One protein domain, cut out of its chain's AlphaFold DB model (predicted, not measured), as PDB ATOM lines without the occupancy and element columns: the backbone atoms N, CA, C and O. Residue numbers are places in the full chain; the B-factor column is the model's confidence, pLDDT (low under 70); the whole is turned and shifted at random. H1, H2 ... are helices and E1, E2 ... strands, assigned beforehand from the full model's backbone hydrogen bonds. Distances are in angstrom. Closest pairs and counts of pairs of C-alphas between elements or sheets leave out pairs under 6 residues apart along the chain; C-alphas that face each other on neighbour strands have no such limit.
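What this domain is: This is residues 48 to 218 of the 218 residues of an uncharacterized protein of Nothophytophthora sp. Chile5 (UniProt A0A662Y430). A twisted sheet of five strands forms the core, with the short helix H1 over one face and H4 over the opposite face. Beyond H4 runs the long helix H5, which touches H4 with its residues 198 to 205 and the small H3 with its residues 201 to 205, while of the long links without a named element residues 81 to 107 lie 2 to 21 A from the mean of all C-alphas and residues 127 to 141 make a loop in which 131 to 132 pair with 136 to 137. The printed part has 171 residues, with elements in the order E1 H1 E2 E3 H2 H3 H4 E4 H5 E5. The sheet is mixed, in the order E1 E3 E2 E4 E5, and the class is mixed, helices and strands, with under half of the residues in named elements. The whole is compact, with a radius of gyration of the C-alphas of 15.7 A and spans of 49 by 41 by 32 A.

Where its parts are: E1, residues 48 to 52, begins at C-alpha 48 (-10.343, -14.197, 49.926). The other strands are E3, residues 108 to 112; E2, residues 75 to 80; E4, residues 162 to 167, 16.5 A long; and E5, residues 212 to 217, 17.0 A long, ending at C-alpha 217 (-6.100, -32.575, 40.285). The helices are H1, residues 60 to 68, 12.2 A; H2, residues 113 to 116; H3, residues 123 to 126; H4, residues 142 to 154, 18.1 A; and H5, residues 181 to 205, 35.8 A, beginning at C-alpha 181 (16.576, -22.253, 22.651).

How they stand to each other: E1 and E3 are antiparallel, with N 51 and O 109 at 2.8 A. E3 and E2, a hairpin with a long link, are antiparallel, with N 110 and O 78 at 2.8 A. E2 and E4 are parallel, with N 166 and O 79 at 2.8 A, and E4 and E5 are parallel, with N 165 and O 214 at 2.8 A. E4, H5, E5 is a strand-helix-strand unit, two parallel neighbour strands with a helix between them in the chain, and its crossover is right-handed. E1, H1, E2 is a split one, with E3 between its strands, and its crossover is left-handed. H1 is on the sheet at a height of 9.4 A, over E3 and E2; the closest C-alphas of H1 and E2, Leu 66 and Val 78, are 7.0 A apart. H4 is on the opposite face at a height of 8.8 A, along the strands at 5 degrees to E4 on the local plane. H2 is on the same face as H4, over none of the strands. H4 touches H5 at a shallow tilt of 31 degrees, the same way; their closest C-alphas, Thr 145 and Met 202, are 6.4 A apart. H3 touches H4, the closest C-alphas being those of Gly 125 and Glu 142, 3.7 A apart, and only just touches H5, with 3 pairs of C-alphas within 8 A, the closest being those of Met 124 and Gln 201 at 6.6 A. H5 is not on the sheet. In H1, H4 and H5 every O i to N i+4 pair is within hydrogen-bond range; H2 and H3 are too short for such a pair.

The domain as a whole: The two C-alphas farthest apart, those of Thr 157 and Asp 180, are 49.2 A apart. The printed part has no cut. The links E2 to E3, H3 to H4 and E4 to H5 are long. The mean pLDDT of the printed part is 91.6, and residues 170 to 179 and residue 183 are under 70.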
ATOM      1  N   VAL A  48     -11.482 -13.723  50.719       97.06
ATOM      2  CA  VAL A  48     -10.343 -14.197  49.926       97.06
ATOM      3  C   VAL A  48      -9.742 -13.094  49.067       97.06
ATOM      4  O   VAL A  48     -10.430 -12.161  48.654       97.06
ATOM      5  N   LEU A  49      -8.458 -13.248  48.755       97.69
ATOM      6  CA  LEU A  49      -7.690 -12.377  47.874       97.69
ATOM      7  C   LEU A  49      -7.088 -13.208  46.741       97.69
ATOM      8  O   LEU A  49      -6.252 -14.073  46.988       97.69
ATOM      9  N   LEU A  50      -7.498 -12.945  45.500       97.56
ATOM     10  CA  LEU A  50      -6.855 -13.523  44.321       97.56
ATOM     11  C   LEU A  50      -5.679 -12.639  43.908       97.56
ATOM     12  O   LEU A  50      -5.866 -11.465  43.592       97.56
ATOM     13  N   LEU A  51      -4.482 -13.213  43.884       97.50
ATOM     14  CA  LEU A  51      -3.301 -12.608  43.288       97.50
ATOM     15  C   LEU A  51      -3.088 -13.199  41.897       97.50
ATOM     16  O   LEU A  51      -3.109 -14.417  41.726       97.50
ATOM     17  N   GLN A  52      -2.894 -12.319  40.916       94.00
ATOM     18  CA  GLN A  52      -2.647 -12.674  39.526       94.00
ATOM     19  C   GLN A  52      -1.561 -11.762  38.949       94.00
ATOM     20  O   GLN A  52      -1.632 -10.538  39.064       94.00
ATOM     21  N   SER A  53      -0.557 -12.359  38.307       91.00
ATOM     22  CA  SER A  53       0.459 -11.626  37.548       91.00
ATOM     23  C   SER A  53      -0.090 -11.146  36.204       91.00
ATOM     24  O   SER A  53      -0.927 -11.800  35.591       91.00
ATOM     25  N   LEU A  54       0.467 -10.057  35.675       85.88
ATOM     26  CA  LEU A  54       0.211  -9.630  34.293       85.88
ATOM     27  C   LEU A  54       0.771 -10.613  33.245       85.88
ATOM     28  O   LEU A  54       0.435 -10.512  32.074       85.88
ATOM     29  N   GLU A  55       1.631 -11.554  33.652       80.75
ATOM     30  CA  GLU A  55       2.223 -12.582  32.779       80.75
ATOM     31  C   GLU A  55       1.293 -13.780  32.509       80.75
ATOM     32  O   GLU A  55       1.706 -14.730  31.842       80.75
ATOM     33  N   ILE A  56       0.081 -13.794  33.071       83.19
ATOM     34  CA  ILE A  56      -0.872 -14.894  32.911       83.19
ATOM     35  C   ILE A  56      -2.251 -14.373  32.516       83.19
ATOM     36  O   ILE A  56      -2.799 -13.451  33.126       83.19
ATOM     37  N   GLU A  57      -2.820 -15.021  31.508       84.88
ATOM     38  CA  GLU A  57      -4.230 -14.917  31.166       84.88
ATOM     39  C   GLU A  57      -4.945 -16.143  31.731       84.88
ATOM     40  O   GLU A  57      -4.473 -17.274  31.608       84.88
ATOM     41  N   VAL A  58      -6.069 -15.909  32.396       86.69
ATOM     42  CA  VAL A  58      -6.905 -16.956  32.976       86.69
ATOM     43  C   VAL A  58      -8.357 -16.606  32.696       86.69
ATOM     44  O   VAL A  58      -8.760 -15.448  32.818       86.69
ATOM     45  N   ASP A  59      -9.141 -17.597  32.285       88.44
ATOM     46  CA  ASP A  59     -10.558 -17.402  32.024       88.44
ATOM     47  C   ASP A  59     -11.393 -17.486  33.316       88.44
ATOM     48  O   ASP A  59     -10.975 -18.014  34.353       88.44
ATOM     49  N   ALA A  60     -12.603 -16.926  33.271       89.44
ATOM     50  CA  ALA A  60     -13.503 -16.932  34.423       89.44
ATOM     51  C   ALA A  60     -13.849 -18.354  34.927       89.44
ATOM     52  O   ALA A  60     -13.873 -18.539  36.146       89.44
ATOM     53  N   PRO A  61     -14.075 -19.368  34.060       91.56
ATOM     54  CA  PRO A  61     -14.260 -20.751  34.501       91.56
ATOM     55  C   PRO A  61     -13.085 -21.307  35.313       91.56
ATOM     56  O   PRO A  61     -13.313 -21.940  36.341       91.56
ATOM     57  N   SER A  62     -11.841 -21.037  34.914       91.56
ATOM     58  CA  SER A  62     -10.655 -21.496  35.647       91.56
ATOM     59  C   SER A  62     -10.531 -20.821  37.011       91.56
ATOM     60  O   SER A  62     -10.213 -21.483  37.999       91.56
ATOM     61  N   VAL A  63     -10.846 -19.523  37.109       93.19
ATOM     62  CA  VAL A  63     -10.910 -18.821  38.405       93.19
ATOM     63  C   VAL A  63     -12.015 -19.402  39.292       93.19
ATOM     64  O   VAL A  63     -11.808 -19.597  40.491       93.19
ATOM     65  N   ALA A  64     -13.179 -19.721  38.721       93.94
ATOM     66  CA  ALA A  64     -14.272 -20.355  39.454       93.94
ATOM     67  C   ALA A  64     -13.889 -21.754  39.965       93.94
ATOM     68  O   ALA A  64     -14.206 -22.088  41.106       93.94
ATOM     69  N   LEU A  65     -13.155 -22.536  39.166       94.25
ATOM     70  CA  LEU A  65     -12.645 -23.851  39.558       94.25
ATOM     71  C   LEU A  65     -11.570 -23.755  40.652       94.25
ATOM     72  O   LEU A  65     -11.579 -24.541  41.599       94.25
ATOM     73  N   LEU A  66     -10.679 -22.759  40.579       94.94
ATOM     74  CA  LEU A  66      -9.735 -22.463  41.663       94.94
ATOM     75  C   LEU A  66     -10.493 -22.152  42.962       94.94
ATOM     76  O   LEU A  66     -10.161 -22.675  44.026       94.94
ATOM     77  N   ARG A  67     -11.551 -21.332  42.871       96.62
ATOM     78  CA  ARG A  67     -12.387 -20.960  44.018       96.62
ATOM     79  C   ARG A  67     -13.177 -22.140  44.583       96.62
ATOM     80  O   ARG A  67     -13.316 -22.214  45.798       96.62
ATOM     81  N   SER A  68     -13.689 -23.050  43.754       96.69
ATOM     82  CA  SER A  68     -14.484 -24.194  44.230       96.69
ATOM     83  C   SER A  68     -13.675 -25.185  45.070       96.69
ATOM     84  O   SER A  68     -14.254 -25.951  45.834       96.69
ATOM     85  N   HIS A  69     -12.348 -25.163  44.948       96.81
ATOM     86  CA  HIS A  69     -11.426 -25.989  45.728       96.81
ATOM     87  C   HIS A  69     -10.897 -25.306  46.998       96.81
ATOM     88  O   HIS A  69     -10.120 -25.917  47.741       96.81
ATOM     89  N   PHE A  70     -11.304 -24.056  47.232       98.00
ATOM     90  CA  PHE A  70     -10.911 -23.258  48.381       98.00
ATOM     91  C   PHE A  70     -11.939 -23.392  49.511       98.00
ATOM     92  O   PHE A  70     -13.059 -22.886  49.420       98.00
ATOM     93  N   ASP A  71     -11.536 -24.041  50.596       97.50
ATOM     94  CA  ASP A  71     -12.275 -24.148  51.848       97.50
ATOM     95  C   ASP A  71     -11.747 -23.097  52.835       97.50
ATOM     96  O   ASP A  71     -10.638 -23.219  53.351       97.50
ATOM     97  N   VAL A  72     -12.539 -22.058  53.104       96.38
ATOM     98  CA  VAL A  72     -12.124 -20.909  53.933       96.38
ATOM     99  C   VAL A  72     -11.754 -21.282  55.373       96.38
ATOM    100  O   VAL A  72     -10.947 -20.589  55.993       96.38
ATOM    101  N   GLU A  73     -12.279 -22.393  55.889       96.44
ATOM    102  CA  GLU A  73     -11.996 -22.855  57.249       96.44
ATOM    103  C   GLU A  73     -10.706 -23.684  57.325       96.44
ATOM    104  O   GLU A  73     -10.151 -23.884  58.406       96.44
ATOM    105  N   ARG A  74     -10.195 -24.175  56.187       97.19
ATOM    106  CA  ARG A  74      -9.057 -25.113  56.141       97.19
ATOM    107  C   ARG A  74      -7.860 -24.569  55.379       97.19
ATOM    108  O   ARG A  74      -6.719 -24.811  55.781       97.19
ATOM    109  N   ASP A  75      -8.111 -23.823  54.314       98.44
ATOM    110  CA  ASP A  75      -7.103 -23.384  53.365       98.44
ATOM    111  C   ASP A  75      -6.594 -21.982  53.686       98.44
ATOM    112  O   ASP A  75      -7.347 -21.013  53.809       98.44
ATOM    113  N   LEU A  76      -5.272 -21.885  53.786       98.62
ATOM    114  CA  LEU A  76      -4.553 -20.621  53.743       98.62
ATOM    115  C   LEU A  76      -4.442 -20.123  52.300       98.62
ATOM    116  O   LEU A  76      -4.611 -18.931  52.045       98.62
ATOM    117  N   VAL A  77      -4.136 -21.027  51.365       98.75
ATOM    118  CA  VAL A  77      -3.891 -20.683  49.962       98.75
ATOM    119  C   VAL A  77      -4.175 -21.851  49.028       98.75
ATOM    120  O   VAL A  77      -3.836 -22.999  49.316       98.75
ATOM    121  N   VAL A  78      -4.740 -21.533  47.868       98.50
ATOM    122  CA  VAL A  78      -4.902 -22.440  46.733       98.50
ATOM    123  C   VAL A  78      -4.369 -21.743  45.485       98.50
ATOM    124  O   VAL A  78      -4.884 -20.700  45.092       98.50
ATOM    125  N   GLY A  79      -3.329 -22.294  44.865       97.94
ATOM    126  CA  GLY A  79      -2.734 -21.751  43.643       97.94
ATOM    127  C   GLY A  79      -2.859 -22.680  42.449       97.94
ATOM    128  O   GLY A  79      -3.085 -23.879  42.598       97.94
ATOM    129  N   ALA A  80      -2.688 -22.120  41.257       96.56
ATOM    130  CA  ALA A  80      -2.673 -22.887  40.024       96.56
ATOM    131  C   ALA A  80      -1.281 -23.472  39.734       96.56
ATOM    132  O   ALA A  80      -0.263 -22.783  39.814       96.56
ATOM    133  N   ALA A  81      -1.236 -24.738  39.329       95.06
ATOM    134  CA  ALA A  81      -0.052 -25.396  38.809       95.06
ATOM    135  C   ALA A  81       0.266 -24.841  37.417       95.06
ATOM    136  O   ALA A  81      -0.389 -25.161  36.427       95.06
ATOM    137  N   LEU A  82       1.291 -23.999  37.355       91.19
ATOM    138  CA  LEU A  82       1.819 -23.407  36.123       91.19
ATOM    139  C   LEU A  82       2.990 -24.227  35.558       91.19
ATOM    140  O   LEU A  82       3.656 -24.933  36.328       91.19
ATOM    141  N   PRO A  83       3.315 -24.105  34.255       86.75
ATOM    142  CA  PRO A  83       4.506 -24.736  33.700       86.75
ATOM    143  C   PRO A  83       5.768 -24.343  34.482       86.75
ATOM    144  O   PRO A  83       5.985 -23.179  34.818       86.75
ATOM    145  N   GLY A  84       6.592 -25.342  34.799       87.94
ATOM    146  CA  GLY A  84       7.785 -25.187  35.632       87.94
ATOM    147  C   GLY A  84       7.616 -25.624  37.090       87.94
ATOM    148  O   GLY A  84       8.631 -25.850  37.745       87.94
ATOM    149  N   HIS A  85       6.389 -25.813  37.591       93.75
ATOM    150  CA  HIS A  85       6.198 -26.471  38.887       93.75
ATOM    151  C   HIS A  85       6.652 -27.933  38.840       93.75
ATOM    152  O   HIS A  85       6.413 -28.652  37.867       93.75
ATOM    153  N   ALA A  86       7.215 -28.403  39.950       95.00
ATOM    154  CA  ALA A  86       7.412 -29.818  40.236       95.00
ATOM    155  C   ALA A  86       6.085 -30.434  40.725       95.00
ATOM    156  O   ALA A  86       5.972 -30.916  41.851       95.00
ATOM    157  N   PHE A  87       5.045 -30.349  39.890       95.69
ATOM    158  CA  PHE A  87       3.705 -30.809  40.241       95.69
ATOM    159  C   PHE A  87       3.653 -32.339  40.348       95.69
ATOM    160  O   PHE A  87       4.130 -33.056  39.469       95.69
ATOM    161  N   GLN A  88       3.050 -32.842  41.424       96.06
ATOM    162  CA  GLN A  88       3.080 -34.256  41.794       96.06
ATOM    163  C   GLN A  88       1.807 -34.602  42.580       96.06
ATOM    164  O   GLN A  88       1.825 -34.519  43.800       96.06
ATOM    165  N   PRO A  89       0.708 -34.977  41.908       95.31
ATOM    166  CA  PRO A  89      -0.611 -35.155  42.524       95.31
ATOM    167  C   PRO A  89      -0.815 -36.534  43.171       95.31
ATOM    168  O   PRO A  89      -1.930 -36.896  43.532       95.31
ATOM    169  N   ASP A  90       0.242 -37.343  43.281       95.25
ATOM    170  CA  ASP A  90       0.174 -38.697  43.835       95.25
ATOM    171  C   ASP A  90      -0.254 -38.639  45.315       95.25
ATOM    172  O   ASP A  90       0.520 -38.129  46.134       95.25
ATOM    173  N   PRO A  91      -1.445 -39.156  45.685       93.12
ATOM    174  CA  PRO A  91      -1.978 -39.044  47.041       93.12
ATOM    175  C   PRO A  91      -1.134 -39.805  48.071       93.12
ATOM    176  O   PRO A  91      -1.170 -39.469  49.251       93.12
ATOM    177  N   THR A  92      -0.339 -40.793  47.644       95.62
ATOM    178  CA  THR A  92       0.543 -41.563  48.539       95.62
ATOM    179  C   THR A  92       1.790 -40.786  48.964       95.62
ATOM    180  O   THR A  92       2.488 -41.201  49.888       95.62
ATOM    181  N   LYS A  93       2.061 -39.654  48.304       94.12
ATOM    182  CA  LYS A  93       3.219 -38.785  48.551       94.12
ATOM    183  C   LYS A  93       2.833 -37.431  49.149       94.12
ATOM    184  O   LYS A  93       3.690 -36.565  49.257       94.12
ATOM    185  N   GLN A  94       1.564 -37.239  49.518       96.50
ATOM    186  CA  GLN A  94       1.077 -35.994  50.113       96.50
ATOM    187  C   GLN A  94       1.143 -36.021  51.654       96.50
ATOM    188  O   GLN A  94       0.936 -37.080  52.252       96.50
ATOM    189  N   PRO A  95       1.302 -34.857  52.311       97.50
ATOM    190  CA  PRO A  95       1.683 -33.579  51.711       97.50
ATOM    191  C   PRO A  95       3.158 -33.573  51.282       97.50
ATOM    192  O   PRO A  95       3.984 -34.280  51.855       97.50
ATOM    193  N   LEU A  96       3.485 -32.745  50.293       98.25
ATOM    194  CA  LEU A  96       4.856 -32.527  49.832       98.25
ATOM    195  C   LEU A  96       5.537 -31.431  50.655       98.25
ATOM    196  O   LEU A  96       4.873 -30.558  51.218       98.25
ATOM    197  N   GLU A  97       6.870 -31.447  50.676       98.19
ATOM    198  CA  GLU A  97       7.648 -30.324  51.198       98.19
ATOM    199  C   GLU A  97       7.435 -29.076  50.333       98.19
ATOM    200  O   GLU A  97       7.440 -29.118  49.095       98.19
ATOM    201  N   LEU A  98       7.236 -27.946  51.005       98.19
ATOM    202  CA  LEU A  98       7.080 -26.649  50.374       98.19
ATOM    203  C   LEU A  98       8.445 -26.106  49.936       98.19
ATOM    204  O   LEU A  98       9.336 -25.889  50.756       98.19
ATOM    205  N   GLY A  99       8.574 -25.820  48.647       97.62
ATOM    206  CA  GLY A  99       9.789 -25.318  48.021       97.62
ATOM    207  C   GLY A  99       9.485 -24.375  46.866       97.62
ATOM    208  O   GLY A  99       8.330 -24.053  46.574       97.62
ATOM    209  N   GLY A 100      10.536 -23.928  46.181       97.19
ATOM    210  CA  GLY A 100      10.420 -22.930  45.116       97.19
ATOM    211  C   GLY A 100       9.618 -23.414  43.905       97.19
ATOM    212  O   GLY A 100       9.056 -22.589  43.186       97.19
ATOM    213  N   LEU A 101       9.559 -24.729  43.676       97.19
ATOM    214  CA  LEU A 101       8.825 -25.349  42.565       97.19
ATOM    215  C   LEU A 101       7.557 -26.111  42.978       97.19
ATOM    216  O   LEU A 101       6.845 -26.591  42.097       97.19
ATOM    217  N   THR A 102       7.270 -26.237  44.273       98.06
ATOM    218  CA  THR A 102       6.063 -26.915  44.787       98.06
ATOM    219  C   THR A 102       5.065 -25.935  45.408       98.06
ATOM    220  O   THR A 102       3.878 -26.232  45.497       98.06
ATOM    221  N   ALA A 103       5.504 -24.741  45.813       98.19
ATOM    222  CA  ALA A 103       4.614 -23.742  46.391       98.19
ATOM    223  C   ALA A 103       3.605 -23.172  45.376       98.19
ATOM    224  O   ALA A 103       3.957 -22.979  44.213       98.19
ATOM    225  N   PRO A 104       2.385 -22.812  45.818       97.88
ATOM    226  CA  PRO A 104       1.453 -22.032  45.015       97.88
ATOM    227  C   PRO A 104       1.976 -20.608  44.820       97.88
ATOM    228  O   PRO A 104       1.905 -19.775  45.720       97.88
ATOM    229  N   TRP A 105       2.518 -20.337  43.632       97.31
ATOM    230  CA  TRP A 105       3.064 -19.026  43.283       97.31
ATOM    231  C   TRP A 105       1.975 -17.954  43.203       97.31
ATOM    232  O   TRP A 105       0.941 -18.150  42.563       97.31
ATOM    233  N   ASN A 106       2.283 -16.751  43.699       97.00
ATOM    234  CA  ASN A 106       1.428 -15.560  43.572       97.00
ATOM    235  C   ASN A 106       1.152 -15.129  42.119       97.00
ATOM    236  O   ASN A 106       0.360 -14.222  41.880       97.00
ATOM    237  N   THR A 107       1.787 -15.781  41.137       94.25
ATOM    238  CA  THR A 107       1.446 -15.644  39.720       94.25
ATOM    239  C   THR A 107      -0.034 -15.930  39.463       94.25
ATOM    240  O   THR A 107      -0.624 -15.218  38.656       94.25
ATOM    241  N   LEU A 108      -0.624 -16.919  40.146       96.44
ATOM    242  CA  LEU A 108      -2.071 -17.142  40.185       96.44
ATOM    243  C   LEU A 108      -2.433 -17.947  41.444       96.44
ATOM    244  O   LEU A 108      -2.395 -19.180  41.434       96.44
ATOM    245  N   ALA A 109      -2.761 -17.247  42.530       98.00
ATOM    246  CA  ALA A 109      -3.082 -17.865  43.815       98.00
ATOM    247  C   ALA A 109      -4.198 -17.136  44.561       98.00
ATOM    248  O   ALA A 109      -4.202 -15.911  44.675       98.00
ATOM    249  N   LEU A 110      -5.134 -17.913  45.094       98.31
ATOM    250  CA  LEU A 110      -6.227 -17.459  45.935       98.31
ATOM    251  C   LEU A 110      -5.854 -17.670  47.403       98.31
ATOM    252  O   LEU A 110      -5.613 -18.798  47.829       98.31
ATOM    253  N   TRP A 111      -5.816 -16.589  48.170       98.69
ATOM    254  CA  TRP A 111      -5.419 -16.572  49.574       98.69
ATOM    255  C   TRP A 111      -6.602 -16.316  50.495       98.69
ATOM    256  O   TRP A 111      -7.526 -15.584  50.146       98.69
ATOM    257  N   ASN A 112      -6.526 -16.849  51.711       98.56
ATOM    258  CA  ASN A 112      -7.445 -16.528  52.793       98.56
ATOM    259  C   ASN A 112      -7.149 -15.122  53.321       98.56
ATOM    260  O   ASN A 112      -6.186 -14.936  54.067       98.56
ATOM    261  N   LEU A 113      -7.950 -14.124  52.942       98.06
ATOM    262  CA  LEU A 113      -7.671 -12.731  53.292       98.06
ATOM    263  C   LEU A 113      -7.723 -12.531  54.808       98.06
ATOM    264  O   LEU A 113      -6.836 -11.892  55.375       98.06
ATOM    265  N   HIS A 114      -8.699 -13.146  55.481       96.19
ATOM    266  CA  HIS A 114      -8.821 -13.056  56.933       96.19
ATOM    267  C   HIS A 114      -7.569 -13.585  57.646       96.19
ATOM    268  O   HIS A 114      -7.039 -12.919  58.535       96.19
ATOM    269  N   GLN A 115      -7.046 -14.744  57.241       97.31
ATOM    270  CA  GLN A 115      -5.815 -15.270  57.838       97.31
ATOM    271  C   GLN A 115      -4.588 -14.430  57.468       97.31
ATOM    272  O   GLN A 115      -3.745 -14.162  58.325       97.31
ATOM    273  N   LEU A 116      -4.499 -13.968  56.218       96.62
ATOM    274  CA  LEU A 116      -3.353 -13.199  55.742       96.62
ATOM    275  C   LEU A 116      -3.230 -11.853  56.467       96.62
ATOM    276  O   LEU A 116      -2.116 -11.436  56.769       96.62
ATOM    277  N   THR A 117      -4.340 -11.208  56.848       96.88
ATOM    278  CA  THR A 117      -4.298  -9.960  57.642       96.88
ATOM    279  C   THR A 117      -3.648 -10.112  59.020       96.88
ATOM    280  O   THR A 117      -3.232  -9.114  59.604       96.88
ATOM    281  N   LYS A 118      -3.497 -11.339  59.540       96.44
ATOM    282  CA  LYS A 118      -2.865 -11.581  60.847       96.44
ATOM    283  C   LYS A 118      -1.349 -11.400  60.817       96.44
ATOM    284  O   LYS A 118      -0.770 -11.056  61.843       96.44
ATOM    285  N   ILE A 119      -0.712 -11.668  59.675       96.12
ATOM    286  CA  ILE A 119       0.758 -11.700  59.563       96.12
ATOM    287  C   ILE A 119       1.326 -11.000  58.318       96.12
ATOM    288  O   ILE A 119       2.506 -10.658  58.304       96.12
ATOM    289  N   GLY A 120       0.513 -10.789  57.282       97.81
ATOM    290  CA  GLY A 120       0.964 -10.413  55.943       97.81
ATOM    291  C   GLY A 120       1.858 -11.468  55.278       97.81
ATOM    292  O   GLY A 120       2.062 -12.570  55.786       97.81
ATOM    293  N   PHE A 121       2.435 -11.107  54.137       98.38
ATOM    294  CA  PHE A 121       3.604 -11.777  53.584       98.38
ATOM    295  C   PHE A 121       4.839 -11.449  54.423       98.38
ATOM    296  O   PHE A 121       5.096 -10.288  54.768       98.38
ATOM    297  N   ALA A 122       5.623 -12.480  54.730       97.12
ATOM    298  CA  ALA A 122       6.838 -12.346  55.515       97.12
ATOM    299  C   ALA A 122       7.878 -11.509  54.757       97.12
ATOM    300  O   ALA A 122       8.209 -11.804  53.609       97.12
ATOM    301  N   LEU A 123       8.482 -10.519  55.426       95.75
ATOM    302  CA  LEU A 123       9.526  -9.666  54.832       95.75
ATOM    303  C   LEU A 123      10.745 -10.462  54.325       95.75
ATOM    304  O   LEU A 123      11.487  -9.979  53.472       95.75
ATOM    305  N   MET A 124      10.927 -11.700  54.798       96.12
ATOM    306  CA  MET A 124      11.933 -12.628  54.277       96.12
ATOM    307  C   MET A 124      11.814 -12.853  52.760       96.12
ATOM    308  O   MET A 124      12.839 -13.003  52.097       96.12
ATOM    309  N   GLY A 125      10.602 -12.776  52.192       95.44
ATOM    310  CA  GLY A 125      10.361 -12.878  50.749       95.44
ATOM    311  C   GLY A 125      11.094 -11.829  49.899       95.44
ATOM    312  O   GLY A 125      11.447 -12.101  48.749       95.44
ATOM    313  N   ASP A 126      11.401 -10.664  50.482       95.94
ATOM    314  CA  ASP A 126      12.195  -9.599  49.853       95.94
ATOM    315  C   ASP A 126      13.708  -9.816  49.990       95.94
ATOM    316  O   ASP A 126      14.494  -9.150  49.304       95.94
ATOM    317  N   ALA A 127      14.134 -10.733  50.866       95.31
ATOM    318  CA  ALA A 127      15.528 -11.120  51.062       95.31
ATOM    319  C   ALA A 127      16.480  -9.906  51.055       95.31
ATOM    320  O   ALA A 127      17.423  -9.831  50.264       95.31
ATOM    321  N   LEU A 128      16.172  -8.886  51.869       93.25
ATOM    322  CA  LEU A 128      16.767  -7.544  51.751       93.25
ATOM    323  C   LEU A 128      18.301  -7.532  51.833       93.25
ATOM    324  O   LEU A 128      18.930  -6.632  51.286       93.25
ATOM    325  N   ARG A 129      18.893  -8.518  52.516       92.31
ATOM    326  CA  ARG A 129      20.344  -8.654  52.720       92.31
ATOM    327  C   ARG A 129      20.847 -10.075  52.464       92.31
ATOM    328  O   ARG A 129      21.858 -10.476  53.029       92.31
ATOM    329  N   LEU A 130      20.115 -10.843  51.660       95.81
ATOM    330  CA  LEU A 130      20.462 -12.221  51.345       95.81
ATOM    331  C   LEU A 130      20.669 -12.367  49.839       95.81
ATOM    332  O   LEU A 130      19.767 -12.105  49.038       95.81
ATOM    333  N   GLU A 131      21.862 -12.818  49.478       95.62
ATOM    334  CA  GLU A 131      22.254 -13.135  48.111       95.62
ATOM    335  C   GLU A 131      22.614 -14.616  47.993       95.62
ATOM    336  O   GLU A 131      22.991 -15.265  48.969       95.62
ATOM    337  N   VAL A 132      22.465 -15.152  46.786       94.94
ATOM    338  CA  VAL A 132      22.833 -16.518  46.421       94.94
ATOM    339  C   VAL A 132      23.856 -16.457  45.297       94.94
ATOM    340  O   VAL A 132      23.612 -15.838  44.255       94.94
ATOM    341  N   ASP A 133      24.979 -17.144  45.486       90.88
ATOM    342  CA  ASP A 133      26.070 -17.182  44.516       90.88
ATOM    343  C   ASP A 133      25.590 -17.612  43.122       90.88
ATOM    344  O   ASP A 133      24.870 -18.602  42.939       90.88
ATOM    345  N   GLY A 134      25.976 -16.832  42.110       88.06
ATOM    346  CA  GLY A 134      25.587 -17.054  40.713       88.06
ATOM    347  C   GLY A 134      24.126 -16.717  40.377       88.06
ATOM    348  O   GLY A 134      23.711 -16.913  39.232       88.06
ATOM    349  N   ILE A 135      23.347 -16.208  41.340       89.19
ATOM    350  CA  ILE A 135      21.967 -15.728  41.147       89.19
ATOM    351  C   ILE A 135      21.843 -14.238  41.498       89.19
ATOM    352  O   ILE A 135      21.204 -13.502  40.749       89.19
ATOM    353  N   GLY A 136      22.457 -13.794  42.598       92.25
ATOM    354  CA  GLY A 136      22.260 -12.466  43.184       92.25
ATOM    355  C   GLY A 136      21.198 -12.501  44.284       92.25
ATOM    356  O   GLY A 136      21.113 -13.470  45.032       92.25
ATOM    357  N   SER A 137      20.373 -11.457  44.387       93.38
ATOM    358  CA  SER A 137      19.313 -11.345  45.403       93.38
ATOM    359  C   SER A 137      18.452 -12.611  45.532       93.38
ATOM    360  O   SER A 137      17.908 -13.104  44.540       93.38
ATOM    361  N   ALA A 138      18.224 -13.068  46.768       95.50
ATOM    362  CA  ALA A 138      17.409 -14.252  47.029       95.50
ATOM    363  C   ALA A 138      15.886 -14.015  46.969       95.50
ATOM    364  O   ALA A 138      15.120 -14.949  47.173       95.50
ATOM    365  N   ALA A 139      15.434 -12.788  46.706       95.38
ATOM    366  CA  ALA A 139      14.028 -12.360  46.773       95.38
ATOM    367  C   ALA A 139      13.119 -12.995  45.713       95.38
ATOM    368  O   ALA A 139      13.635 -13.412  44.682       95.38
ATOM    369  N   GLY A 140      11.793 -12.949  45.901       90.75
ATOM    370  CA  GLY A 140      10.779 -13.258  44.873       90.75
ATOM    371  C   GLY A 140      10.286 -14.704  44.868       90.75
ATOM    372  O   GLY A 140      10.222 -15.307  43.790       90.75
ATOM    373  N   ILE A 141      10.095 -15.245  46.078       94.25
ATOM    374  CA  ILE A 141       9.423 -16.515  46.433       94.25
ATOM    375  C   ILE A 141       8.801 -16.346  47.829       94.25
ATOM    376  O   ILE A 141       8.982 -17.138  48.758       94.25
ATOM    377  N   GLU A 142       8.162 -15.202  48.016       96.50
ATOM    378  CA  GLU A 142       7.559 -14.774  49.268       96.50
ATOM    379  C   GLU A 142       6.484 -15.738  49.781       96.50
ATOM    380  O   GLU A 142       6.286 -15.845  50.991       96.50
ATOM    381  N   GLU A 143       5.825 -16.479  48.887       97.88
ATOM    382  CA  GLU A 143       4.846 -17.505  49.222       97.88
ATOM    383  C   GLU A 143       5.458 -18.616  50.083       97.88
ATOM    384  O   GLU A 143       4.842 -19.024  51.065       97.88
ATOM    385  N   VAL A 144       6.694 -19.054  49.798       98.31
ATOM    386  CA  VAL A 144       7.332 -20.166  50.524       98.31
ATOM    387  C   VAL A 144       7.542 -19.794  51.984       98.31
ATOM    388  O   VAL A 144       7.108 -20.508  52.889       98.31
ATOM    389  N   THR A 145       8.179 -18.649  52.223       97.81
ATOM    390  CA  THR A 145       8.488 -18.196  53.582       97.81
ATOM    391  C   THR A 145       7.230 -17.823  54.354       97.81
ATOM    392  O   THR A 145       7.139 -18.113  55.546       97.81
ATOM    393  N   THR A 146       6.235 -17.246  53.679       98.50
ATOM    394  CA  THR A 146       4.953 -16.877  54.290       98.50
ATOM    395  C   THR A 146       4.150 -18.105  54.707       98.50
ATOM    396  O   THR A 146       3.732 -18.183  55.861       98.50
ATOM    397  N   ILE A 147       3.971 -19.090  53.819       98.75
ATOM    398  CA  ILE A 147       3.224 -20.320  54.125       98.75
ATOM    399  C   ILE A 147       3.930 -21.103  55.232       98.75
ATOM    400  O   ILE A 147       3.280 -21.492  56.199       98.75
ATOM    401  N   ALA A 148       5.249 -21.295  55.131       98.62
ATOM    402  CA  ALA A 148       6.018 -22.035  56.129       98.62
ATOM    403  C   ALA A 148       5.929 -21.387  57.522       98.62
ATOM    404  O   ALA A 148       5.621 -22.055  58.512       98.62
ATOM    405  N   MET A 149       6.119 -20.064  57.595       98.38
ATOM    406  CA  MET A 149       5.973 -19.309  58.840       98.38
ATOM    407  C   MET A 149       4.551 -19.419  59.396       98.38
ATOM    408  O   MET A 149       4.382 -19.696  60.583       98.38
ATOM    409  N   TYR A 150       3.531 -19.236  58.554       98.50
ATOM    410  CA  TYR A 150       2.134 -19.304  58.972       98.50
ATOM    411  C   TYR A 150       1.778 -20.688  59.524       98.50
ATOM    412  O   TYR A 150       1.258 -20.807  60.633       98.50
ATOM    413  N   GLN A 151       2.106 -21.746  58.781       98.50
ATOM    414  CA  GLN A 151       1.868 -23.126  59.198       98.50
ATOM    415  C   GLN A 151       2.535 -23.421  60.537       98.50
ATOM    416  O   GLN A 151       1.903 -24.011  61.408       98.50
ATOM    417  N   GLN A 152       3.770 -22.958  60.753       97.88
ATOM    418  CA  GLN A 152       4.440 -23.126  62.037       97.88
ATOM    419  C   GLN A 152       3.747 -22.365  63.175       97.88
ATOM    420  O   GLN A 152       3.541 -22.947  64.242       97.88
ATOM    421  N   LEU A 153       3.409 -21.087  62.973       97.88
ATOM    422  CA  LEU A 153       2.785 -20.244  64.001       97.88
ATOM    423  C   LEU A 153       1.428 -20.797  64.450       97.88
ATOM    424  O   LEU A 153       1.096 -20.733  65.633       97.88
ATOM    425  N   PHE A 154       0.667 -21.374  63.519       97.62
ATOM    426  CA  PHE A 154      -0.713 -21.792  63.752       97.62
ATOM    427  C   PHE A 154      -0.917 -23.314  63.829       97.62
ATOM    428  O   PHE A 154      -2.054 -23.752  63.997       97.62
ATOM    429  N   ARG A 155       0.156 -24.123  63.800       94.12
ATOM    430  CA  ARG A 155       0.112 -25.604  63.765       94.12
ATOM    431  C   ARG A 155      -0.752 -26.282  64.834       94.12
ATOM    432  O   ARG A 155      -1.208 -27.397  64.623       94.12
ATOM    433  N   ASN A 156      -0.930 -25.637  65.987       93.38
ATOM    434  CA  ASN A 156      -1.676 -26.167  67.135       93.38
ATOM    435  C   ASN A 156      -2.962 -25.366  67.400       93.38
ATOM    436  O   ASN A 156      -3.429 -25.285  68.533       93.38
ATOM    437  N   THR A 157      -3.499 -24.718  66.369       95.50
ATOM    438  CA  THR A 157      -4.721 -23.912  66.441       95.50
ATOM    439  C   THR A 157      -5.770 -24.457  65.476       95.50
ATOM    440  O   THR A 157      -5.501 -25.376  64.709       95.50
ATOM    441  N   GLN A 158      -6.970 -23.879  65.501       93.75
ATOM    442  CA  GLN A 158      -8.031 -24.177  64.533       93.75
ATOM    443  C   GLN A 158      -7.951 -23.303  63.270       93.75
ATOM    444  O   GLN A 158      -8.891 -23.286  62.486       93.75
ATOM    445  N   ALA A 159      -6.877 -22.528  63.081       95.69
ATOM    446  CA  ALA A 159      -6.761 -21.658  61.917       95.69
ATOM    447  C   ALA A 159      -6.569 -22.461  60.620       95.69
ATOM    448  O   ALA A 159      -5.927 -23.511  60.611       95.69
ATOM    449  N   ALA A 160      -7.059 -21.908  59.512       96.69
ATOM    450  CA  ALA A 160      -6.832 -22.433  58.174       96.69
ATOM    451  C   ALA A 160      -5.340 -22.331  57.796       96.69
ATOM    452  O   ALA A 160      -4.801 -21.229  57.696       96.69
ATOM    453  N   THR A 161      -4.659 -23.468  57.618       98.06
ATOM    454  CA  THR A 161      -3.204 -23.545  57.361       98.06
ATOM    455  C   THR A 161      -2.839 -24.311  56.089       98.06
ATOM    456  O   THR A 161      -1.662 -24.361  55.723       98.06
ATOM    457  N   ALA A 162      -3.800 -24.958  55.424       98.31
ATOM    458  CA  ALA A 162      -3.500 -25.801  54.273       98.31
ATOM    459  C   ALA A 162      -3.082 -24.955  53.062       98.31
ATOM    460  O   ALA A 162      -3.707 -23.946  52.741       98.31
ATOM    461  N   ALA A 163      -2.017 -25.382  52.387       98.75
ATOM    462  CA  ALA A 163      -1.614 -24.847  51.096       98.75
ATOM    463  C   ALA A 163      -1.885 -25.903  50.026       98.75
ATOM    464  O   ALA A 163      -1.541 -27.074  50.214       98.75
ATOM    465  N   LYS A 164      -2.491 -25.498  48.909       98.75
ATOM    466  CA  LYS A 164      -2.793 -26.385  47.784       98.75
ATOM    467  C   LYS A 164      -2.266 -25.808  46.476       98.75
ATOM    468  O   LYS A 164      -2.346 -24.604  46.245       98.75
ATOM    469  N   LEU A 165      -1.786 -26.684  45.607       98.38
ATOM    470  CA  LEU A 165      -1.464 -26.402  44.216       98.38
ATOM    471  C   LEU A 165      -2.365 -27.274  43.338       98.38
ATOM    472  O   LEU A 165      -2.408 -28.490  43.523       98.38
ATOM    473  N   LEU A 166      -3.088 -26.666  42.401       96.81
ATOM    474  CA  LEU A 166      -4.112 -27.327  41.593       96.81
ATOM    475  C   LEU A 166      -3.784 -27.277  40.115       96.81
ATOM    476  O   LEU A 166      -3.512 -26.204  39.579       96.81
ATOM    477  N   ARG A 167      -3.896 -28.401  39.414       93.44
ATOM    478  CA  ARG A 167      -3.888 -28.367  37.951       93.44
ATOM    479  C   ARG A 167      -5.248 -27.887  37.449       93.44
ATOM    480  O   ARG A 167      -6.246 -28.555  37.672       93.44
ATOM    481  N   LEU A 168      -5.272 -26.756  36.745       88.69
ATOM    482  CA  LEU A 168      -6.481 -26.237  36.100       88.69
ATOM    483  C   LEU A 168      -6.415 -26.472  34.581       88.69
ATOM    484  O   LEU A 168      -5.333 -26.350  33.994       88.69
ATOM    485  N   PRO A 169      -7.539 -26.798  33.921       79.88
ATOM    486  CA  PRO A 169      -7.604 -26.840  32.467       79.88
ATOM    487  C   PRO A 169      -7.449 -25.425  31.888       79.88
ATOM    488  O   PRO A 169      -7.825 -24.447  32.521       79.88
ATOM    489  N   GLY A 170      -6.903 -25.302  30.678       68.62
ATOM    490  CA  GLY A 170      -6.930 -24.036  29.931       68.62
ATOM    491  C   GLY A 170      -5.949 -22.949  30.382       68.62
ATOM    492  O   GLY A 170      -5.912 -21.891  29.759       68.62
ATOM    493  N   ILE A 171      -5.107 -23.193  31.391       68.94
ATOM    494  CA  ILE A 171      -4.023 -22.263  31.722       68.94
ATOM    495  C   ILE A 171      -2.899 -22.400  30.697       68.94
ATOM    496  O   ILE A 171      -2.007 -23.238  30.822       68.94
ATOM    497  N   ALA A 172      -2.948 -21.544  29.682       58.88
ATOM    498  CA  ALA A 172      -1.839 -21.317  28.776       58.88
ATOM    499  C   ALA A 172      -0.914 -20.266  29.398       58.88
ATOM    500  O   ALA A 172      -1.151 -19.062  29.308       58.88
ATOM    501  N   TRP A 173       0.174 -20.704  30.029       58.75
ATOM    502  CA  TRP A 173       1.306 -19.798  30.187       58.75
ATOM    503  C   TRP A 173       1.976 -19.728  28.811       58.75
ATOM    504  O   TRP A 173       2.261 -20.775  28.231       58.75
ATOM    505  N   GLN A 174       2.202 -18.530  28.256       55.31
ATOM    506  CA  GLN A 174       2.728 -18.327  26.888       55.31
ATOM    507  C   GLN A 174       4.204 -18.776  26.713       55.31
ATOM    508  O   GLN A 174       4.989 -18.182  25.975       55.31
ATOM    509  N   VAL A 175       4.621 -19.816  27.433       53.44
ATOM    510  CA  VAL A 175       5.902 -20.513  27.318       53.44
ATOM    511  C   VAL A 175       5.825 -21.736  26.398       53.44
ATOM    512  O   VAL A 175       6.858 -22.131  25.865       53.44
ATOM    513  N   ASP A 176       4.646 -22.319  26.156       46.81
ATOM    514  CA  ASP A 176       4.522 -23.536  25.327       46.81
ATOM    515  C   ASP A 176       4.773 -23.275  23.826       46.81
ATOM    516  O   ASP A 176       5.113 -24.184  23.069       46.81
ATOM    517  N   GLU A 177       4.720 -22.012  23.393       50.62
ATOM    518  CA  GLU A 177       5.098 -21.588  22.037       50.62
ATOM    519  C   GLU A 177       6.607 -21.301  21.880       50.62
ATOM    520  O   GLU A 177       7.074 -20.919  20.800       50.62
ATOM    521  N   LEU A 178       7.412 -21.489  22.934       54.47
ATOM    522  CA  LEU A 178       8.832 -21.135  22.932       54.47
ATOM    523  C   LEU A 178       9.687 -22.164  22.188       54.47
ATOM    524  O   LEU A 178      10.330 -23.029  22.775       54.47
ATOM    525  N   LYS A 179       9.766 -22.003  20.868       57.59
ATOM    526  CA  LYS A 179      10.733 -22.707  20.008       57.59
ATOM    527  C   LYS A 179      12.153 -22.127  20.076       57.59
ATOM    528  O   LYS A 179      13.053 -22.663  19.437       57.59
ATOM    529  N   ASP A 180      12.350 -21.041  20.824       73.12
ATOM    530  CA  ASP A 180      13.634 -20.354  20.978       73.12
ATOM    531  C   ASP A 180      14.505 -21.020  22.073       73.12
ATOM    532  O   ASP A 180      14.149 -20.981  23.262       73.12
ATOM    533  N   PRO A 181      15.660 -21.616  21.708       76.06
ATOM    534  CA  PRO A 181      16.576 -22.253  22.651       76.06
ATOM    535  C   PRO A 181      17.077 -21.329  23.772       76.06
ATOM    536  O   PRO A 181      17.295 -21.809  24.890       76.06
ATOM    537  N   GLU A 182      17.238 -20.026  23.514       75.19
ATOM    538  CA  GLU A 182      17.710 -19.063  24.517       75.19
ATOM    539  C   GLU A 182      16.644 -18.809  25.582       75.19
ATOM    540  O   GLU A 182      16.930 -18.869  26.783       75.19
ATOM    541  N   ARG A 183      15.384 -18.632  25.169       69.00
ATOM    542  CA  ARG A 183      14.258 -18.514  26.104       69.00
ATOM    543  C   ARG A 183      14.024 -19.790  26.911       69.00
ATOM    544  O   ARG A 183      13.748 -19.690  28.106       69.00
ATOM    545  N   MET A 184      14.207 -20.981  26.334       72.31
ATOM    546  CA  MET A 184      14.150 -22.229  27.112       72.31
ATOM    547  C   MET A 184      15.290 -22.333  28.135       72.31
ATOM    548  O   MET A 184      15.084 -22.783  29.266       72.31
ATOM    549  N   ALA A 185      16.510 -21.931  27.761       76.31
ATOM    550  CA  ALA A 185      17.643 -21.890  28.681       76.31
ATOM    551  C   ALA A 185      17.402 -20.888  29.820       76.31
ATOM    552  O   ALA A 185      17.643 -21.212  30.986       76.31
ATOM    553  N   TRP A 186      16.846 -19.717  29.504       76.31
ATOM    554  CA  TRP A 186      16.434 -18.724  30.491       76.31
ATOM    555  C   TRP A 186      15.337 -19.254  31.419       76.31
ATOM    556  O   TRP A 186      15.463 -19.125  32.635       76.31
ATOM    557  N   HIS A 187      14.319 -19.932  30.883       75.69
ATOM    558  CA  HIS A 187      13.261 -20.560  31.677       75.69
ATOM    559  C   HIS A 187      13.823 -21.605  32.654       75.69
ATOM    560  O   HIS A 187      13.543 -21.550  33.852       75.69
ATOM    561  N   ARG A 188      14.700 -22.507  32.190       77.31
ATOM    562  CA  ARG A 188      15.382 -23.483  33.065       77.31
ATOM    563  C   ARG A 188      16.220 -22.806  34.148       77.31
ATOM    564  O   ARG A 188      16.190 -23.234  35.303       77.31
ATOM    565  N   LYS A 189      16.932 -21.728  33.802       80.62
ATOM    566  CA  LYS A 189      17.692 -20.920  34.767       80.62
ATOM    567  C   LYS A 189      16.764 -20.254  35.791       80.62
ATOM    568  O   LYS A 189      17.082 -20.282  36.976       80.62
ATOM    569  N   LYS A 190      15.607 -19.731  35.363       81.31
ATOM    570  CA  LYS A 190      14.565 -19.136  36.222       81.31
ATOM    571  C   LYS A 190      13.982 -20.166  37.196       81.31
ATOM    572  O   LYS A 190      13.838 -19.860  38.372       81.31
ATOM    573  N   MET A 191      13.696 -21.388  36.746       86.44
ATOM    574  CA  MET A 191      13.190 -22.451  37.628       86.44
ATOM    575  C   MET A 191      14.256 -22.926  38.618       86.44
ATOM    576  O   MET A 191      14.011 -22.983  39.818       86.44
ATOM    577  N   THR A 192      15.483 -23.164  38.150       83.81
ATOM    578  CA  THR A 192      16.598 -23.551  39.032       83.81
ATOM    579  C   THR A 192      16.887 -22.473  40.080       83.81
ATOM    580  O   THR A 192      17.199 -22.780  41.231       83.81
ATOM    581  N   SER A 193      16.777 -21.194  39.704       89.56
ATOM    582  CA  SER A 193      16.958 -20.098  40.652       89.56
ATOM    583  C   SER A 193      15.816 -20.002  41.654       89.56
ATOM    584  O   SER A 193      16.053 -19.498  42.746       89.56
ATOM    585  N   LYS A 194      14.600 -20.478  41.339       93.62
ATOM    586  CA  LYS A 194      13.518 -20.528  42.326       93.62
ATOM    587  C   LYS A 194      13.888 -21.444  43.492       93.62
ATOM    588  O   LYS A 194      13.953 -20.999  44.630       93.62
ATOM    589  N   GLU A 195      14.254 -22.687  43.211       94.50
ATOM    590  CA  GLU A 195      14.540 -23.651  44.279       94.50
ATOM    591  C   GLU A 195      15.718 -23.222  45.171       94.50
ATOM    592  O   GLU A 195      15.643 -23.256  46.401       94.50
ATOM    593  N   LYS A 196      16.787 -22.703  44.552       95.44
ATOM    594  CA  LYS A 196      17.954 -22.183  45.279       95.44
ATOM    595  C   LYS A 196      17.607 -20.990  46.172       95.44
ATOM    596  O   LYS A 196      18.075 -20.924  47.306       95.44
ATOM    597  N   ARG A 197      16.788 -20.056  45.676       96.69
ATOM    598  CA  ARG A 197      16.330 -18.893  46.451       96.69
ATOM    599  C   ARG A 197      15.441 -19.312  47.620       96.69
ATOM    600  O   ARG A 197      15.666 -18.825  48.719       96.69
ATOM    601  N   ALA A 198      14.502 -20.236  47.407       97.06
ATOM    602  CA  ALA A 198      13.629 -20.754  48.462       97.06
ATOM    603  C   ALA A 198      14.446 -21.417  49.580       97.06
ATOM    604  O   ALA A 198      14.286 -21.077  50.751       97.06
ATOM    605  N   THR A 199      15.393 -22.283  49.207       96.69
ATOM    606  CA  THR A 199      16.306 -22.943  50.153       96.69
ATOM    607  C   THR A 199      17.106 -21.920  50.962       96.69
ATOM    608  O   THR A 199      17.157 -21.999  52.189       96.69
ATOM    609  N   ALA A 200      17.700 -20.926  50.290       97.31
ATOM    610  CA  ALA A 200      18.478 -19.883  50.949       97.31
ATOM    611  C   ALA A 200      17.617 -19.025  51.889       97.31
ATOM    612  O   ALA A 200      18.033 -18.759  53.014       97.31
ATOM    613  N   GLN A 201      16.416 -18.623  51.455       97.44
ATOM    614  CA  GLN A 201      15.487 -17.864  52.289       97.44
ATOM    615  C   GLN A 201      15.091 -18.652  53.538       97.44
ATOM    616  O   GLN A 201      15.180 -18.099  54.624       97.44
ATOM    617  N   MET A 202      14.712 -19.930  53.416       97.69
ATOM    618  CA  MET A 202      14.321 -20.751  54.570       97.69
ATOM    619  C   MET A 202      15.478 -20.963  55.552       97.69
ATOM    620  O   MET A 202      15.292 -20.822  56.762       97.69
ATOM    621  N   ALA A 203      16.687 -21.224  55.046       96.75
ATOM    622  CA  ALA A 203      17.881 -21.340  55.880       96.75
ATOM    623  C   ALA A 203      18.202 -20.026  56.612       96.75
ATOM    624  O   ALA A 203      18.524 -20.042  57.799       96.75
ATOM    625  N   HIS A 204      18.087 -18.888  55.921       96.50
ATOM    626  CA  HIS A 204      18.325 -17.569  56.505       96.50
ATOM    627  C   HIS A 204      17.214 -17.132  57.464       96.50
ATOM    628  O   HIS A 204      17.496 -16.415  58.420       96.50
ATOM    629  N   PHE A 205      15.969 -17.565  57.230       95.38
ATOM    630  CA  PHE A 205      14.840 -17.254  58.102       95.38
ATOM    631  C   PHE A 205      15.115 -17.766  59.516       95.38
ATOM    632  O   PHE A 205      14.943 -17.016  60.470       95.38
ATOM    633  N   GLY A 206      15.640 -18.991  59.632       92.62
ATOM    634  CA  GLY A 206      16.100 -19.555  60.896       92.62
ATOM    635  C   GLY A 206      14.955 -19.847  61.871       92.62
ATOM    636  O   GLY A 206      14.137 -18.998  62.205       92.62
ATOM    637  N   GLY A 207      14.871 -21.087  62.354       91.81
ATOM    638  CA  GLY A 207      13.840 -21.470  63.326       91.81
ATOM    639  C   GLY A 207      12.416 -21.562  62.764       91.81
ATOM    640  O   GLY A 207      11.493 -21.794  63.541       91.81
ATOM    641  N   VAL A 208      12.233 -21.427  61.444       96.62
ATOM    642  CA  VAL A 208      10.991 -21.758  60.729       96.62
ATOM    643  C   VAL A 208      11.174 -23.099  60.020       96.62
ATOM    644  O   VAL A 208      12.090 -23.262  59.215       96.62
ATOM    645  N   ALA A 209      10.324 -24.071  60.337       96.62
ATOM    646  CA  ALA A 209      10.286 -25.374  59.693       96.62
ATOM    647  C   ALA A 209       9.851 -25.246  58.228       96.62
ATOM    648  O   ALA A 209       9.096 -24.344  57.869       96.62
ATOM    649  N   VAL A 210      10.308 -26.174  57.386       97.19
ATOM    650  CA  VAL A 210       9.834 -26.272  56.002       97.19
ATOM    651  C   VAL A 210       8.326 -26.521  56.015       97.19
ATOM    652  O   VAL A 210       7.834 -27.373  56.757       97.19
ATOM    653  N   GLY A 211       7.598 -25.731  55.227       98.06
ATOM    654  CA  GLY A 211       6.152 -25.860  55.102       98.06
ATOM    655  C   GLY A 211       5.741 -27.108  54.324       98.06
ATOM    656  O   GLY A 211       6.567 -27.856  53.801       98.06
ATOM    657  N   GLN A 212       4.436 -27.299  54.205       98.50
ATOM    658  CA  GLN A 212       3.823 -28.406  53.486       98.50
ATOM    659  C   GLN A 212       2.783 -27.908  52.484       98.50
ATOM    660  O   GLN A 212       2.091 -26.917  52.731       98.50
ATOM    661  N   VAL A 213       2.651 -28.615  51.364       98.75
ATOM    662  CA  VAL A 213       1.695 -28.297  50.296       98.75
ATOM    663  C   VAL A 213       1.060 -29.568  49.740       98.75
ATOM    664  O   VAL A 213       1.713 -30.603  49.620       98.75
ATOM    665  N   TYR A 214      -0.225 -29.487  49.400       98.62
ATOM    666  CA  TYR A 214      -0.951 -30.549  48.712       98.62
ATOM    667  C   TYR A 214      -1.030 -30.256  47.216       98.62
ATOM    668  O   TYR A 214      -1.495 -29.191  46.821       98.62
ATOM    669  N   HIS A 215      -0.622 -31.196  46.372       98.19
ATOM    670  CA  HIS A 215      -0.834 -31.109  44.926       98.19
ATOM    671  C   HIS A 215      -2.058 -31.940  44.546       98.19
ATOM    672  O   HIS A 215      -2.083 -33.136  44.826       98.19
ATOM    673  N   LEU A 216      -3.066 -31.325  43.925       95.75
ATOM    674  CA  LEU A 216      -4.336 -31.987  43.608       95.75
ATOM    675  C   LEU A 216      -4.729 -31.752  42.145       95.75
ATOM    676  O   LEU A 216      -4.465 -30.691  41.577       95.75
ATOM    677  N   GLU A 217      -5.372 -32.749  41.546       91.69
ATOM    678  CA  GLU A 217      -6.100 -32.575  40.285       91.69
ATOM    679  C   GLU A 217      -7.450 -31.902  40.587       91.69
ATOM    680  O   GLU A 217      -8.070 -32.226  41.607       91.69
ATOM    681  N   ALA A 218      -7.855 -30.945  39.748       81.69
ATOM    682  CA  ALA A 218      -9.117 -30.209  39.879       81.69
ATOM    683  C   ALA A 218     -10.258 -30.824  39.055       81.69
ATOM    684  O   ALA A 218      -9.965 -31.560  38.083       81.69
TER     685      ALA A 218